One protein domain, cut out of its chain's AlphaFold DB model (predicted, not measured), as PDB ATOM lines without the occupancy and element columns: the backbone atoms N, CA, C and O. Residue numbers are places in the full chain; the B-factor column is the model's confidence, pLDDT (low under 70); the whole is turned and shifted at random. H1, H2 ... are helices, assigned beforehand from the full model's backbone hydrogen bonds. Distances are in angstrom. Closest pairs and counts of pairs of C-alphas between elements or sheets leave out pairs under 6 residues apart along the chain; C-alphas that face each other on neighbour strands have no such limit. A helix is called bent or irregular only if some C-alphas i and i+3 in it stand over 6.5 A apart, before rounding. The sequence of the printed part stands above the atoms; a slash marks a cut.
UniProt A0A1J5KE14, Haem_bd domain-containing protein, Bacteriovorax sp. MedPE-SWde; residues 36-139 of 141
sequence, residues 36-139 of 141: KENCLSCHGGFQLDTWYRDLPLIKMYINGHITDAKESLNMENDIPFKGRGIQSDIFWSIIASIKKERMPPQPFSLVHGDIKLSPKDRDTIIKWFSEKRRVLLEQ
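AT A GLANCE: This is residues 36 to 139 of the 141 residues of the protein "Haem_bd domain-containing protein" of Bacteriovorax sp. MedPE-SWde (UniProt A0A1J5KE14). Two groups of helices are set end to end along one elongated body: at one end the long H6 and H4 lie side by side, and at the other the long H3 has two short helices, H1 and H2, on it. A long link, residues 73 to 86, joins H3 to H4, and the stretch from H4 to H6 loops out toward the H3 end and back, with the short H5 on the way. The printed part has 104 residues with six named helices, H1 to H6 in order along the chain, and no named strand; the class is all helix. The whole is compact, with a radius of gyration of the C-alphas of 14.5 A, and the C-alphas span 48 by 27 by 19 A.

HOW THE PARTS SIT: H6, residues 119 to 137, touches H4, residues 87 to 99, at a shallow tilt of 25 degrees, and the two run opposite ways. Their closest C-alphas are those of Ser 88 and Arg 133, 4.9 A apart. H3, residues 56 to 72, is apart from both H4 and H6. H1, residues 40 to 43, touches H3 along residues 66 to 70 alone; the closest C-alphas are those of Cys 42 and Ile 66, at 5.4 A. H2, residues 51 to 54, and H3 touch only at the corner by their link, with residues 58 to 62 of H3 alone; the closest C-alphas are those of Arg 53 and Lys 59, 5.1 A apart. H5, residues 106 to 111, touches no helix. In H3, H4 and H6 every O i to N i+4 pair is within hydrogen-bond range, and in H5 1 of 2 is; H1 and H2 are too short for such a pair.

IN THESE COORDINATES: H6 is 26.9 A from first to last C-alpha and ends at C-alpha 137, at (36.298, 16.519, -38.439). H3 is 24.7 A long, and its first C-alpha, that of Pro 56, is at (56.869, 18.432, 0.911). H4 is 18.4 A long, H5 9.0 A and H1 4.8 A, with C-alpha 40 at (40.030, 20.116, -13.944). H2 is neither bent nor irregular, but only just: C-alphas 51 and 54 are 6.3 A apart.

THE WHOLE: The two C-alphas farthest apart, those of Leu 55 and Glu 138, are 48.1 A from each other. The printed part has no cut. The link from H3 to H4 is long, with 14 residues, and in it residues 73 to 74 pair with residues 82 to 83, antiparallel; the link from H2 to H3 is tight. Residues 54 to 60, of which 56 to 60 belong to H3, stand free. The mean pLDDT of the printed part is 85.4, and residues 48 to 49, residues 106 to 115 and residue 139 are under 70.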
ATOM      1  N   LYS A  36      34.604  19.174 -13.287       89.50
ATOM      2  CA  LYS A  36      35.299  20.139 -12.424       89.50
ATOM      3  C   LYS A  36      36.185  19.461 -11.377       89.50
ATOM      4  O   LYS A  36      37.380  19.727 -11.328       89.50
ATOM      5  N   GLU A  37      35.615  18.548 -10.600       83.25
ATOM      6  CA  GLU A  37      36.346  17.867  -9.524       83.25
ATOM      7  C   GLU A  37      37.231  16.728 -10.059       83.25
ATOM      8  O   GLU A  37      38.313  16.470  -9.538       83.25
ATOM      9  N   ASN A  38      36.802  16.073 -11.146       84.88
ATOM     10  CA  ASN A  38      37.430  14.850 -11.657       84.88
ATOM     11  C   ASN A  38      38.576  15.094 -12.655       84.88
ATOM     12  O   ASN A  38      39.524  14.317 -12.698       84.88
ATOM     13  N   CYS A  39      38.483  16.126 -13.497       89.62
ATOM     14  CA  CYS A  39      39.456  16.373 -14.568       89.62
ATOM     15  C   CYS A  39      40.182  17.705 -14.381       89.62
ATOM     16  O   CYS A  39      41.400  17.770 -14.557       89.62
ATOM     17  N   LEU A  40      39.453  18.769 -14.022       91.44
ATOM     18  CA  LEU A  40      40.030  20.116 -13.944       91.44
ATOM     19  C   LEU A  40      40.927  20.325 -12.726       91.44
ATOM     20  O   LEU A  40      41.710  21.268 -12.741       91.44
ATOM     21  N   SER A  41      40.859  19.444 -11.728       87.44
ATOM     22  CA  SER A  41      41.760  19.431 -10.571       87.44
ATOM     23  C   SER A  41      43.228  19.168 -10.930       87.44
ATOM     24  O   SER A  41      44.117  19.610 -10.204       87.44
ATOM     25  N   CYS A  42      43.486  18.489 -12.056       88.06
ATOM     26  CA  CYS A  42      44.835  18.248 -12.582       88.06
ATOM     27  C   CYS A  42      45.059  18.936 -13.936       88.06
ATOM     28  O   CYS A  42      46.098  19.552 -14.156       88.06
ATOM     29  N   HIS A  43      44.085  18.864 -14.851       91.69
ATOM     30  CA  HIS A  43      44.225  19.415 -16.204       91.69
ATOM     31  C   HIS A  43      43.862  20.903 -16.304       91.69
ATOM     32  O   HIS A  43      44.198  21.539 -17.301       91.69
ATOM     33  N   GLY A  44      43.178  21.471 -15.308       90.62
ATOM     34  CA  GLY A  44      42.736  22.866 -15.298       90.62
ATOM     35  C   GLY A  44      43.604  23.786 -14.433       90.62
ATOM     36  O   GLY A  44      44.681  23.426 -13.962       90.62
ATOM     37  N   GLY A  45      43.118  25.008 -14.209       82.81
ATOM     38  CA  GLY A  45      43.675  25.934 -13.208       82.81
ATOM     39  C   GLY A  45      43.147  25.687 -11.790       82.81
ATOM     40  O   GLY A  45      43.558  26.358 -10.849       82.81
ATOM     41  N   PHE A  46      42.212  24.745 -11.642       70.19
ATOM     42  CA  PHE A  46      41.629  24.360 -10.365       70.19
ATOM     43  C   PHE A  46      42.486  23.280  -9.712       70.19
ATOM     44  O   PHE A  46      43.095  22.462 -10.390       70.19
ATOM     45  N   GLN A  47      42.538  23.283  -8.391       70.38
ATOM     46  CA  GLN A  47      43.353  22.369  -7.616       70.38
ATOM     47  C   GLN A  47      42.559  22.009  -6.360       70.38
ATOM     48  O   GLN A  47      42.122  22.905  -5.639       70.38
ATOM     49  N   LEU A  48      42.345  20.712  -6.126       67.38
ATOM     50  CA  LEU A  48      41.654  20.228  -4.931       67.38
ATOM     51  C   LEU A  48      42.480  20.540  -3.683       67.38
ATOM     52  O   LEU A  48      43.690  20.298  -3.645       67.38
ATOM     53  N   ASP A  49      41.806  21.081  -2.673       66.25
ATOM     54  CA  ASP A  49      42.422  21.486  -1.418       66.25
ATOM     55  C   ASP A  49      42.406  20.320  -0.424       66.25
ATOM     56  O   ASP A  49      41.449  20.103   0.318       66.25
ATOM     57  N   THR A  50      43.450  19.496  -0.484       73.81
ATOM     58  CA  THR A  50      43.614  18.324   0.383       73.81
ATOM     59  C   THR A  50      44.798  18.530   1.321       73.81
ATOM     60  O   THR A  50      45.910  18.776   0.853       73.81
ATOM     61  N   TRP A  51      44.593  18.345   2.628       78.06
ATOM     62  CA  TRP A  51      45.571  18.646   3.690       78.06
ATOM     63  C   TRP A  51      46.959  17.998   3.511       78.06
ATOM     64  O   TRP A  51      47.971  18.572   3.902       78.06
ATOM     65  N   TYR A  52      47.043  16.806   2.909       75.19
ATOM     66  CA  TYR A  52      48.315  16.094   2.706       75.19
ATOM     67  C   TYR A  52      49.133  16.640   1.532       75.19
ATOM     68  O   TYR A  52      50.315  16.319   1.401       75.19
ATOM     69  N   ARG A  53      48.530  17.455   0.660       73.69
ATOM     70  CA  ARG A  53      49.195  18.022  -0.518       73.69
ATOM     71  C   ARG A  53      50.276  19.030  -0.145       73.69
ATOM     72  O   ARG A  53      51.167  19.277  -0.948       73.69
ATOM     73  N   ASP A  54      50.223  19.581   1.063       81.31
ATOM     74  CA  ASP A  54      51.234  20.514   1.558       81.31
ATOM     75  C   ASP A  54      52.448  19.818   2.183       81.31
ATOM     76  O   ASP A  54      53.467  20.464   2.435       81.31
ATOM     77  N   LEU A  55      52.401  18.491   2.365       87.12
ATOM     78  CA  LEU A  55      53.562  17.721   2.803       87.12
ATOM     79  C   LEU A  55      54.631  17.718   1.693       87.12
ATOM     80  O   LEU A  55      54.328  17.288   0.579       87.12
ATOM     81  N   PRO A  56      55.889  18.129   1.961       85.56
ATOM     82  CA  PRO A  56      56.869  18.432   0.911       85.56
ATOM     83  C   PRO A  56      57.093  17.320  -0.125       85.56
ATOM     84  O   PRO A  56      57.079  17.585  -1.324       85.56
ATOM     85  N   LEU A  57      57.250  16.068   0.315       86.81
ATOM     86  CA  LEU A  57      57.512  14.938  -0.586       86.81
ATOM     87  C   LEU A  57      56.293  14.575  -1.442       86.81
ATOM     88  O   LEU A  57      56.419  14.306  -2.636       86.81
ATOM     89  N   ILE A  58      55.104  14.611  -0.840       82.69
ATOM     90  CA  ILE A  58      53.843  14.328  -1.532       82.69
ATOM     91  C   ILE A  58      53.539  15.453  -2.523       82.69
ATOM     92  O   ILE A  58      53.195  15.183  -3.671       82.69
ATOM     93  N   LYS A  59      53.758  16.707  -2.119       84.19
ATOM     94  CA  LYS A  59      53.633  17.892  -2.969       84.19
ATOM     95  C   LYS A  59      54.497  17.792  -4.217       84.19
ATOM     96  O   LYS A  59      54.006  18.012  -5.319       84.19
ATOM     97  N   MET A  60      55.779  17.464  -4.049       86.00
ATOM     98  CA  MET A  60      56.713  17.316  -5.167       86.00
ATOM     99  C   MET A  60      56.255  16.226  -6.135       86.00
ATOM    100  O   MET A  60      56.238  16.459  -7.342       86.00
ATOM    101  N   TYR A  61      55.835  15.071  -5.611       84.62
ATOM    102  CA  TYR A  61      55.318  13.976  -6.427       84.62
ATOM    103  C   TYR A  61      54.067  14.400  -7.210       84.62
ATOM    104  O   TYR A  61      54.047  14.293  -8.434       84.62
ATOM    105  N   ILE A  62      53.051  14.945  -6.532       83.62
ATOM    106  CA  ILE A  62      51.790  15.373  -7.157       83.62
ATOM    107  C   ILE A  62      52.027  16.451  -8.217       83.62
ATOM    108  O   ILE A  62      51.496  16.350  -9.320       83.62
ATOM    109  N   ASN A  63      52.845  17.459  -7.915       86.31
ATOM    110  CA  ASN A  63      53.119  18.551  -8.846       86.31
ATOM    111  C   ASN A  63      53.848  18.078 -10.109       86.31
ATOM    112  O   ASN A  63      53.567  18.602 -11.187       86.31
ATOM    113  N   GLY A  64      54.737  17.085  -9.999       87.50
ATOM    114  CA  GLY A  64      55.338  16.433 -11.166       87.50
ATOM    115  C   GLY A  64      54.270  15.822 -12.076       87.50
ATOM    116  O   GLY A  64      54.176  16.188 -13.242       87.50
ATOM    117  N   HIS A  65      53.371  15.006 -11.517       87.44
ATOM    118  CA  HIS A  65      52.275  14.391 -12.283       87.44
ATOM    119  C   HIS A  65      51.302  15.409 -12.885       87.44
ATOM    120  O   HIS A  65      50.845  15.222 -14.009       87.44
ATOM    121  N   ILE A  66      50.982  16.493 -12.171       88.19
ATOM    122  CA  ILE A  66      50.144  17.578 -12.709       88.19
ATOM    123  C   ILE A  66      50.840  18.264 -13.889       88.19
ATOM    124  O   ILE A  66      50.180  18.605 -14.871       88.19
ATOM    125  N   THR A  67      52.159  18.454 -13.809       89.75
ATOM    126  CA  THR A  67      52.950  19.058 -14.888       89.75
ATOM    127  C   THR A  67      52.876  18.185 -16.141       89.75
ATOM    128  O   THR A  67      52.403  18.657 -17.174       89.75
ATOM    129  N   ASP A  68      53.181  16.891 -16.020       88.75
ATOM    130  CA  ASP A  68      53.116  15.923 -17.127       88.75
ATOM    131  C   ASP A  68      51.691  15.789 -17.708       88.75
ATOM    132  O   ASP A  68      51.480  15.701 -18.926       88.75
ATOM    133  N   ALA A  69      50.673  15.810 -16.839       89.12
ATOM    134  CA  ALA A  69      49.270  15.773 -17.244       89.12
ATOM    135  C   ALA A  69      48.892  17.000 -18.089       89.12
ATOM    136  O   ALA A  69      48.230  16.848 -19.121       89.12
ATOM    137  N   LYS A  70      49.340  18.199 -17.688       91.25
ATOM    138  CA  LYS A  70      49.114  19.452 -18.425       91.25
ATOM    139  C   LYS A  70      49.901  19.524 -19.731       91.25
ATOM    140  O   LYS A  70      49.398  20.106 -20.689       91.25
ATOM    141  N   GLU A  71      51.084  18.923 -19.814       90.19
ATOM    142  CA  GLU A  71      51.813  18.811 -21.086       90.19
ATOM    143  C   GLU A  71      51.037  17.982 -22.118       90.19
ATOM    144  O   GLU A  71      51.003  18.312 -23.306       90.19
ATOM    145  N   SER A  72      50.368  16.921 -21.663       89.38
ATOM    146  CA  SER A  72      49.557  16.060 -22.529       89.38
ATOM    147  C   SER A  72      48.211  16.694 -22.898       89.38
ATOM    148  O   SER A  72      47.753  16.568 -24.037       89.38
ATOM    149  N   LEU A  73      47.572  17.360 -21.932       94.31
ATOM    150  CA  LEU A  73      46.280  18.020 -22.079       94.31
ATOM    151  C   LEU A  73      46.137  19.142 -21.046       94.31
ATOM    152  O   LEU A  73      46.051  18.886 -19.849       94.31
ATOM    153  N   ASN A  74      46.019  20.383 -21.504       94.94
ATOM    154  CA  ASN A  74      45.797  21.551 -20.663       94.94
ATOM    155  C   ASN A  74      44.424  22.175 -20.974       94.94
ATOM    156  O   ASN A  74      44.152  22.634 -22.086       94.94
ATOM    157  N   MET A  75      43.581  22.171 -19.940       95.56
ATOM    158  CA  MET A  75      42.213  22.695 -19.866       95.56
ATOM    159  C   MET A  75      42.128  23.929 -18.948       95.56
ATOM    160  O   MET A  75      41.071  24.240 -18.401       95.56
ATOM    161  N   GLU A  76      43.255  24.597 -18.689       93.19
ATOM    162  CA  GLU A  76      43.309  25.798 -17.849       93.19
ATOM    163  C   GLU A  76      42.574  26.964 -18.503       93.19
ATOM    164  O   GLU A  76      41.822  27.682 -17.847       93.19
ATOM    165  N   ASN A  77      42.736  27.071 -19.819       91.81
ATOM    166  CA  ASN A  77      41.802  27.800 -20.654       91.81
ATOM    167  C   ASN A  77      40.741  26.808 -21.140       91.81
ATOM    168  O   ASN A  77      41.052  25.641 -21.395       91.81
ATOM    169  N   ASP A  78      39.499  27.277 -21.265       94.56
ATOM    170  CA  ASP A  78      38.432  26.493 -21.888       94.56
ATOM    171  C   ASP A  78      38.761  26.226 -23.379       94.56
ATOM    172  O   ASP A  78      39.891  26.399 -23.835       94.56
ATOM    173  N   ILE A  79      37.803  25.771 -24.181       94.62
ATOM    174  CA  ILE A  79      38.070  25.403 -25.578       94.62
ATOM    175  C   ILE A  79      38.474  26.658 -26.383       94.62
ATOM    176  O   ILE A  79      37.771  27.671 -26.313       94.62
ATOM    177  N   PRO A  80      39.555  26.610 -27.192       94.56
ATOM    178  CA  PRO A  80      40.337  25.428 -27.567       94.56
ATOM    179  C   PRO A  80      41.343  24.973 -26.499       94.56
ATOM    180  O   PRO A  80      42.159  25.753 -26.012       94.56
ATOM    181  N   PHE A  81      41.341  23.668 -26.213       95.25
ATOM    182  CA  PHE A  81      42.302  23.077 -25.285       95.25
ATOM    183  C   PHE A  81      43.702  23.051 -25.886       95.25
ATOM    184  O   PHE A  81      43.870  22.891 -27.098       95.25
ATOM    185  N   LYS A  82      44.717  23.142 -25.028       95.12
ATOM    186  CA  LYS A  82      46.108  22.942 -25.437       95.12
ATOM    187  C   LYS A  82      46.476  21.474 -25.248       95.12
ATOM    188  O   LYS A  82      46.115  20.863 -24.249       95.12
ATOM    189  N   GLY A  83      47.191  20.906 -26.206       91.31
ATOM    190  CA  GLY A  83      47.594  19.508 -26.175       91.31
ATOM    191  C   GLY A  83      48.183  19.086 -27.512       91.31
ATOM    192  O   GLY A  83      48.399  19.911 -28.402       91.31
ATOM    193  N   ARG A  84      48.448  17.790 -27.656       87.38
ATOM    194  CA  ARG A  84      48.993  17.231 -28.897       87.38
ATOM    195  C   ARG A  84      47.894  17.061 -29.953       87.38
ATOM    196  O   ARG A  84      46.940  16.327 -29.717       87.38
ATOM    197  N   GLY A  85      48.100  17.656 -31.127       89.88
ATOM    198  CA  GLY A  85      47.211  17.524 -32.288       89.88
ATOM    199  C   GLY A  85      46.176  18.644 -32.400       89.88
ATOM    200  O   GLY A  85      46.217  19.635 -31.670       89.88
ATOM    201  N   ILE A  86      45.254  18.489 -33.349       92.00
ATOM    202  CA  ILE A  86      44.119  19.405 -33.529       92.00
ATOM    203  C   ILE A  86      43.009  19.104 -32.506       92.00
ATOM    204  O   ILE A  86      43.043  18.095 -31.802       92.00
ATOM    205  N   GLN A  87      41.993  19.968 -32.394       93.12
ATOM    206  CA  GLN A  87      40.943  19.808 -31.369       93.12
ATOM    207  C   GLN A  87      40.194  18.466 -31.478       93.12
ATOM    208  O   GLN A  87      39.828  17.881 -30.459       93.12
ATOM    209  N   SER A  88      40.010  17.936 -32.692       94.25
ATOM    210  CA  SER A  88      39.379  16.630 -32.909       94.25
ATOM    211  C   SER A  88      40.230  15.456 -32.382       94.25
ATOM    212  O   SER A  88      39.665  14.483 -31.869       94.25
ATOM    213  N   ASP A  89      41.563  15.553 -32.418       94.31
ATOM    214  CA  ASP A  89      42.486  14.579 -31.810       94.31
ATOM    215  C   ASP A  89      42.465  14.666 -30.285       94.31
ATOM    216  O   ASP A  89      42.399  13.648 -29.590       94.31
ATOM    217  N   ILE A  90      42.446  15.890 -29.753       95.19
ATOM    218  CA  ILE A  90      42.347  16.129 -28.312       95.19
ATOM    219  C   ILE A  90      41.041  15.536 -27.768       95.19
ATOM    220  O   ILE A  90      41.052  14.812 -26.769       95.19
ATOM    221  N   PHE A  91      39.914  15.761 -28.449       96.00
ATOM    222  CA  PHE A  91      38.615  15.219 -28.034       96.00
ATOM    223  C   PHE A  91      38.609  13.689 -28.081       96.00
ATOM    224  O   PHE A  91      38.061  13.043 -27.186       96.00
ATOM    225  N   TRP A  92      39.265  13.090 -29.078       95.81
ATOM    226  CA  TRP A  92      39.455  11.641 -29.124       95.81
ATOM    227  C   TRP A  92      40.270  11.118 -27.942       95.81
ATOM    228  O   TRP A  92      39.877  10.124 -27.331       95.81
ATOM    229  N   SER A  93      41.369  11.793 -27.597       94.25
ATOM    230  CA  SER A  93      42.219  11.426 -26.462       94.25
ATOM    231  C   SER A  93      41.438  11.429 -25.142       94.25
ATOM    232  O   SER A  93      41.544  10.482 -24.355       94.25
ATOM    233  N   ILE A  94      40.569  12.426 -24.937       94.81
ATOM    234  CA  ILE A  94      39.669  12.504 -23.776       94.81
ATOM    235  C   ILE A  94      38.712  11.304 -23.755       94.81
ATOM    236  O   ILE A  94      38.666  10.565 -22.770       94.81
ATOM    237  N   ILE A  95      37.999  11.045 -24.859       95.94
ATOM    238  CA  ILE A  95      37.060   9.913 -24.969       95.94
ATOM    239  C   ILE A  95      37.768   8.581 -24.689       95.94
ATOM    240  O   ILE A  95      37.261   7.746 -23.937       95.94
ATOM    241  N   ALA A  96      38.939   8.368 -25.294       93.81
ATOM    242  CA  ALA A  96      39.708   7.140 -25.149       93.81
ATOM    243  C   ALA A  96      40.206   6.945 -23.713       93.81
ATOM    244  O   ALA A  96      40.188   5.818 -23.217       93.81
ATOM    245  N   SER A  97      40.621   8.020 -23.043       91.00
ATOM    246  CA  SER A  97      41.092   7.980 -21.657       91.00
ATOM    247  C   SER A  97      39.974   7.606 -20.684       91.00
ATOM    248  O   SER A  97      40.187   6.755 -19.822       91.00
ATOM    249  N   ILE A  98      38.770   8.158 -20.880       91.06
ATOM    250  CA  ILE A  98      37.587   7.833 -20.070       91.06
ATOM    251  C   ILE A  98      37.141   6.382 -20.313       91.06
ATOM    252  O   ILE A  98      36.919   5.635 -19.365       91.06
ATOM    253  N   LYS A  99      37.033   5.953 -21.580       90.12
ATOM    254  CA  LYS A  99      36.578   4.593 -21.930       90.12
ATOM    255  C   LYS A  99      37.532   3.495 -21.466       90.12
ATOM    256  O   LYS A  99      37.082   2.401 -21.152       90.12
ATOM    257  N   LYS A 100      38.839   3.768 -21.475       88.06
ATOM    258  CA  LYS A 100      39.877   2.804 -21.081       88.06
ATOM    259  C   LYS A 100      40.265   2.907 -19.607       88.06
ATOM    260  O   LYS A 100      41.228   2.258 -19.218       88.06
ATOM    261  N   GLU A 101      39.576   3.749 -18.835       81.94
ATOM    262  CA  GLU A 101      39.833   3.964 -17.405       81.94
ATOM    263  C   GLU A 101      41.305   4.277 -17.101       81.94
ATOM    264  O   GLU A 101      41.877   3.833 -16.112       81.94
ATOM    265  N   ARG A 102      41.942   5.045 -17.994       78.88
ATOM    266  CA  ARG A 102      43.361   5.418 -17.872       78.88
ATOM    267  C   ARG A 102      43.589   6.600 -16.934       78.88
ATOM    268  O   ARG A 102      44.738   6.947 -16.680       78.88
ATOM    269  N   MET A 103      42.508   7.225 -16.472       81.50
ATOM    270  CA  MET A 103      42.521   8.376 -15.580       81.50
ATOM    271  C   MET A 103      41.690   8.081 -14.321       81.50
ATOM    272  O   MET A 103      40.552   7.625 -14.464       81.50
ATOM    273  N   PRO A 104      42.209   8.383 -13.116       75.44
ATOM    274  CA  PRO A 104      43.592   8.796 -12.846       75.44
ATOM    275  C   PRO A 104      44.591   7.627 -13.031       75.44
ATOM    276  O   PRO A 104      44.170   6.468 -13.069       75.44
ATOM    277  N   PRO A 105      45.911   7.889 -13.128       72.00
ATOM    278  CA  PRO A 105      46.928   6.834 -13.120       72.00
ATOM    279  C   PRO A 105      46.741   5.889 -11.923       72.00
ATOM    280  O   PRO A 105      46.372   6.337 -10.837       72.00
ATOM    281  N   GLN A 106      47.022   4.590 -12.086       66.88
ATOM    282  CA  GLN A 106      46.764   3.576 -11.047       66.88
ATOM    283  C   GLN A 106      47.269   3.945  -9.635       66.88
ATOM    284  O   GLN A 106      46.488   3.792  -8.696       66.88
ATOM    285  N   PRO A 107      48.495   4.481  -9.445       66.50
ATOM    286  CA  PRO A 107      48.960   4.885  -8.116       66.50
ATOM    287  C   PRO A 107      48.080   5.965  -7.472       66.50
ATOM    288  O   PRO A 107      47.842   5.925  -6.271       66.50
ATOM    289  N   PHE A 108      47.543   6.893  -8.268       65.50
ATOM    290  CA  PHE A 108      46.608   7.920  -7.799       65.50
ATOM    291  C   PHE A 108      45.217   7.352  -7.514       65.50
ATOM    292  O   PHE A 108      44.591   7.760  -6.544       65.50
ATOM    293  N   SER A 109      44.751   6.384  -8.307       62.28
ATOM    294  CA  SER A 109      43.458   5.713  -8.090       62.28
ATOM    295  C   SER A 109      43.374   5.023  -6.719       62.28
ATOM    296  O   SER A 109      42.323   5.024  -6.084       62.28
ATOM    297  N   LEU A 110      44.498   4.489  -6.224       55.25
ATOM    298  CA  LEU A 110      44.585   3.837  -4.912       55.25
ATOM    299  C   LEU A 110      44.555   4.823  -3.733       55.25
ATOM    300  O   LEU A 110      44.141   4.449  -2.641       55.25
ATOM    301  N   VAL A 111      44.996   6.066  -3.947       55.53
ATOM    302  CA  VAL A 111      45.142   7.086  -2.892       55.53
ATOM    303  C   VAL A 111      44.011   8.122  -2.935       55.53
ATOM    304  O   VAL A 111      43.752   8.778  -1.935       55.53
ATOM    305  N   HIS A 112      43.339   8.310  -4.076       60.50
ATOM    306  CA  HIS A 112      42.273   9.308  -4.291       60.50
ATOM    307  C   HIS A 112      40.954   8.644  -4.721       60.50
ATOM    308  O   HIS A 112      40.258   9.132  -5.613       60.50
ATOM    309  N   GLY A 113      40.608   7.518  -4.089       50.34
ATOM    310  CA  GLY A 113      39.480   6.646  -4.452       50.34
ATOM    311  C   GLY A 113      38.080   7.285  -4.473       50.34
ATOM    312  O   GLY A 113      37.137   6.629  -4.923       50.34
ATOM    313  N   ASP A 114      37.944   8.544  -4.051       52.81
ATOM    314  CA  ASP A 114      36.660   9.206  -3.806       52.81
ATOM    315  C   ASP A 114      36.119  10.015  -4.993       52.81
ATOM    316  O   ASP A 114      34.943  10.376  -5.013       52.81
ATOM    317  N   ILE A 115      36.930  10.274  -6.022       60.78
ATOM    318  CA  ILE A 115      36.535  11.138  -7.143       60.78
ATOM    319  C   ILE A 115      36.326  10.276  -8.389       60.78
ATOM    320  O   ILE A 115      37.179  10.154  -9.270       60.78
ATOM    321  N   LYS A 116      35.177   9.590  -8.415       70.19
ATOM    322  CA  LYS A 116      34.716   8.809  -9.566       70.19
ATOM    323  C   LYS A 116      33.575   9.533 -10.263       70.19
ATOM    324  O   LYS A 116      32.518   9.767  -9.680       70.19
ATOM    325  N   LEU A 117      33.763   9.795 -11.553       80.31
ATOM    326  CA  LEU A 117      32.686  10.161 -12.468       80.31
ATOM    327  C   LEU A 117      31.548   9.142 -12.373       80.31
ATOM    328  O   LEU A 117      31.774   7.943 -12.578       80.31
ATOM    329  N   SER A 118      30.332   9.621 -12.096       87.38
ATOM    330  CA  SER A 118      29.151   8.760 -12.098       87.38
ATOM    331  C   SER A 118      28.979   8.121 -13.486       87.38
ATOM    332  O   SER A 118      29.359   8.737 -14.488       87.38
ATOM    333  N   PRO A 119      28.402   6.909 -13.600       89.25
ATOM    334  CA  PRO A 119      28.159   6.295 -14.908       89.25
ATOM    335  C   PRO A 119      27.372   7.216 -15.852       89.25
ATOM    336  O   PRO A 119      27.712   7.351 -17.024       89.25
ATOM    337  N   LYS A 120      26.383   7.939 -15.312       92.12
ATOM    338  CA  LYS A 120      25.571   8.901 -16.063       92.12
ATOM    339  C   LYS A 120      26.396  10.079 -16.591       92.12
ATOM    340  O   LYS A 120      26.254  10.451 -17.758       92.12
ATOM    341  N   ASP A 121      27.249  10.672 -15.756       92.38
ATOM    342  CA  ASP A 121      28.093  11.797 -16.174       92.38
ATOM    343  C   ASP A 121      29.143  11.335 -17.178       92.38
ATOM    344  O   ASP A 121      29.359  11.995 -18.193       92.38
ATOM    345  N   ARG A 122      29.734  10.154 -16.951       92.19
ATOM    346  CA  ARG A 122      30.673   9.514 -17.873       92.19
ATOM    347  C   ARG A 122      30.075   9.384 -19.274       92.19
ATOM    348  O   ARG A 122      30.697   9.828 -20.241       92.19
ATOM    349  N   ASP A 123      28.873   8.827 -19.380       94.88
ATOM    350  CA  ASP A 123      28.190   8.654 -20.665       94.88
ATOM    351  C   ASP A 123      27.838   9.997 -21.309       94.88
ATOM    352  O   ASP A 123      28.024  10.178 -22.516       94.88
ATOM    353  N   THR A 124      27.402  10.967 -20.502       96.62
ATOM    354  CA  THR A 124      27.095  12.331 -20.959       96.62
ATOM    355  C   THR A 124      28.327  12.995 -21.576       96.62
ATOM    356  O   THR A 124      28.261  13.527 -22.686       96.62
ATOM    357  N   ILE A 125      29.474  12.901 -20.902       96.12
ATOM    358  CA  ILE A 125      30.746  13.473 -21.350       96.12
ATOM    359  C   ILE A 125      31.238  12.781 -22.624       96.12
ATOM    360  O   ILE A 125      31.578  13.457 -23.597       96.12
ATOM    361  N   ILE A 126      31.245  11.443 -22.654       96.69
ATOM    362  CA  ILE A 126      31.670  10.673 -23.834       96.69
ATOM    363  C   ILE A 126      30.812  11.033 -25.043       96.69
ATOM    364  O   ILE A 126      31.351  11.252 -26.134       96.69
ATOM    365  N   LYS A 127      29.487  11.084 -24.864       98.00
ATOM    366  CA  LYS A 127      28.547  11.402 -25.939       98.00
ATOM    367  C   LYS A 127      28.821  12.794 -26.495       98.00
ATOM    368  O   LYS A 127      28.961  12.941 -27.706       98.00
ATOM    369  N   TRP A 128      28.962  13.780 -25.613       98.12
ATOM    370  CA  TRP A 128      29.201  15.162 -26.007       98.12
ATOM    371  C   TRP A 128      30.510  15.328 -26.787       98.12
ATOM    372  O   TRP A 128      30.503  15.843 -27.905       98.12
ATOM    373  N   PHE A 129      31.626  14.817 -26.254       97.50
ATOM    374  CA  PHE A 129      32.914  14.901 -26.947       97.50
ATOM    375  C   PHE A 129      32.892  14.163 -28.288       97.50
ATOM    376  O   PHE A 129      33.481  14.646 -29.254       97.50
ATOM    377  N   SER A 130      32.195  13.024 -28.380       97.56
ATOM    378  CA  SER A 130      32.066  12.270 -29.635       97.56
ATOM    379  C   SER A 130      31.298  13.059 -30.698       97.56
ATOM    380  O   SER A 130      31.727  13.119 -31.849       97.56
ATOM    381  N   GLU A 131      30.188  13.693 -30.312       96.62
ATOM    382  CA  GLU A 131      29.369  14.511 -31.207       96.62
ATOM    383  C   GLU A 131      30.152  15.720 -31.729       96.62
ATOM    384  O   GLU A 131      30.239  15.922 -32.942       96.62
ATOM    385  N   LYS A 132      30.772  16.498 -30.833       96.50
ATOM    386  CA  LYS A 132      31.519  17.697 -31.238       96.50
ATOM    387  C   LYS A 132      32.779  17.352 -32.018       96.50
ATOM    388  O   LYS A 132      33.127  18.073 -32.946       96.50
ATOM    389  N   ARG A 133      33.420  16.216 -31.726       94.88
ATOM    390  CA  ARG A 133      34.532  15.716 -32.540       94.88
ATOM    391  C   ARG A 133      34.112  15.474 -33.988       94.88
ATOM    392  O   ARG A 133      34.861  15.848 -34.882       94.88
ATOM    393  N   ARG A 134      32.945  14.863 -34.231       93.69
ATOM    394  CA  ARG A 134      32.435  14.654 -35.598       93.69
ATOM    395  C   ARG A 134      32.253  15.990 -36.324       93.69
ATOM    396  O   ARG A 134      32.698  16.121 -37.455       93.69
ATOM    397  N   VAL A 135      31.683  16.981 -35.638       92.12
ATOM    398  CA  VAL A 135      31.507  18.341 -36.175       92.12
ATOM    399  C   VAL A 135      32.845  19.002 -36.528       92.12
ATOM    400  O   VAL A 135      32.918  19.700 -37.531       92.12
ATOM    401  N   LEU A 136      33.890  18.794 -35.719       90.25
ATOM    402  CA  LEU A 136      35.234  19.313 -35.997       90.25
ATOM    403  C   LEU A 136      35.883  18.611 -37.199       90.25
ATOM    404  O   LEU A 136      36.425  19.282 -38.065       90.25
ATOM    405  N   LEU A 137      35.756  17.283 -37.305       88.38
ATOM    406  CA  LEU A 137      36.298  16.519 -38.439       88.38
ATOM    407  C   LEU A 137      35.676  16.910 -39.783       88.38
ATOM    408  O   LEU A 137      36.360  16.895 -40.795       88.38
ATOM    409  N   GLU A 138      34.390  17.259 -39.797       81.25
ATOM    410  CA  GLU A 138      33.689  17.717 -41.005       81.25
ATOM    411  C   GLU A 138      34.150  19.101 -41.488       81.25
ATOM    412  O   GLU A 138      33.789  19.505 -42.587       81.25
ATOM    413  N   GLN A 139      34.926  19.829 -40.679       68.44
ATOM    414  CA  GLN A 139      35.465  21.157 -41.001       68.44
ATOM    415  C   GLN A 139      36.944  21.124 -41.397       68.44
ATOM    416  O   GLN A 139      37.441  22.109 -41.941       68.44
TER     417      GLN A 139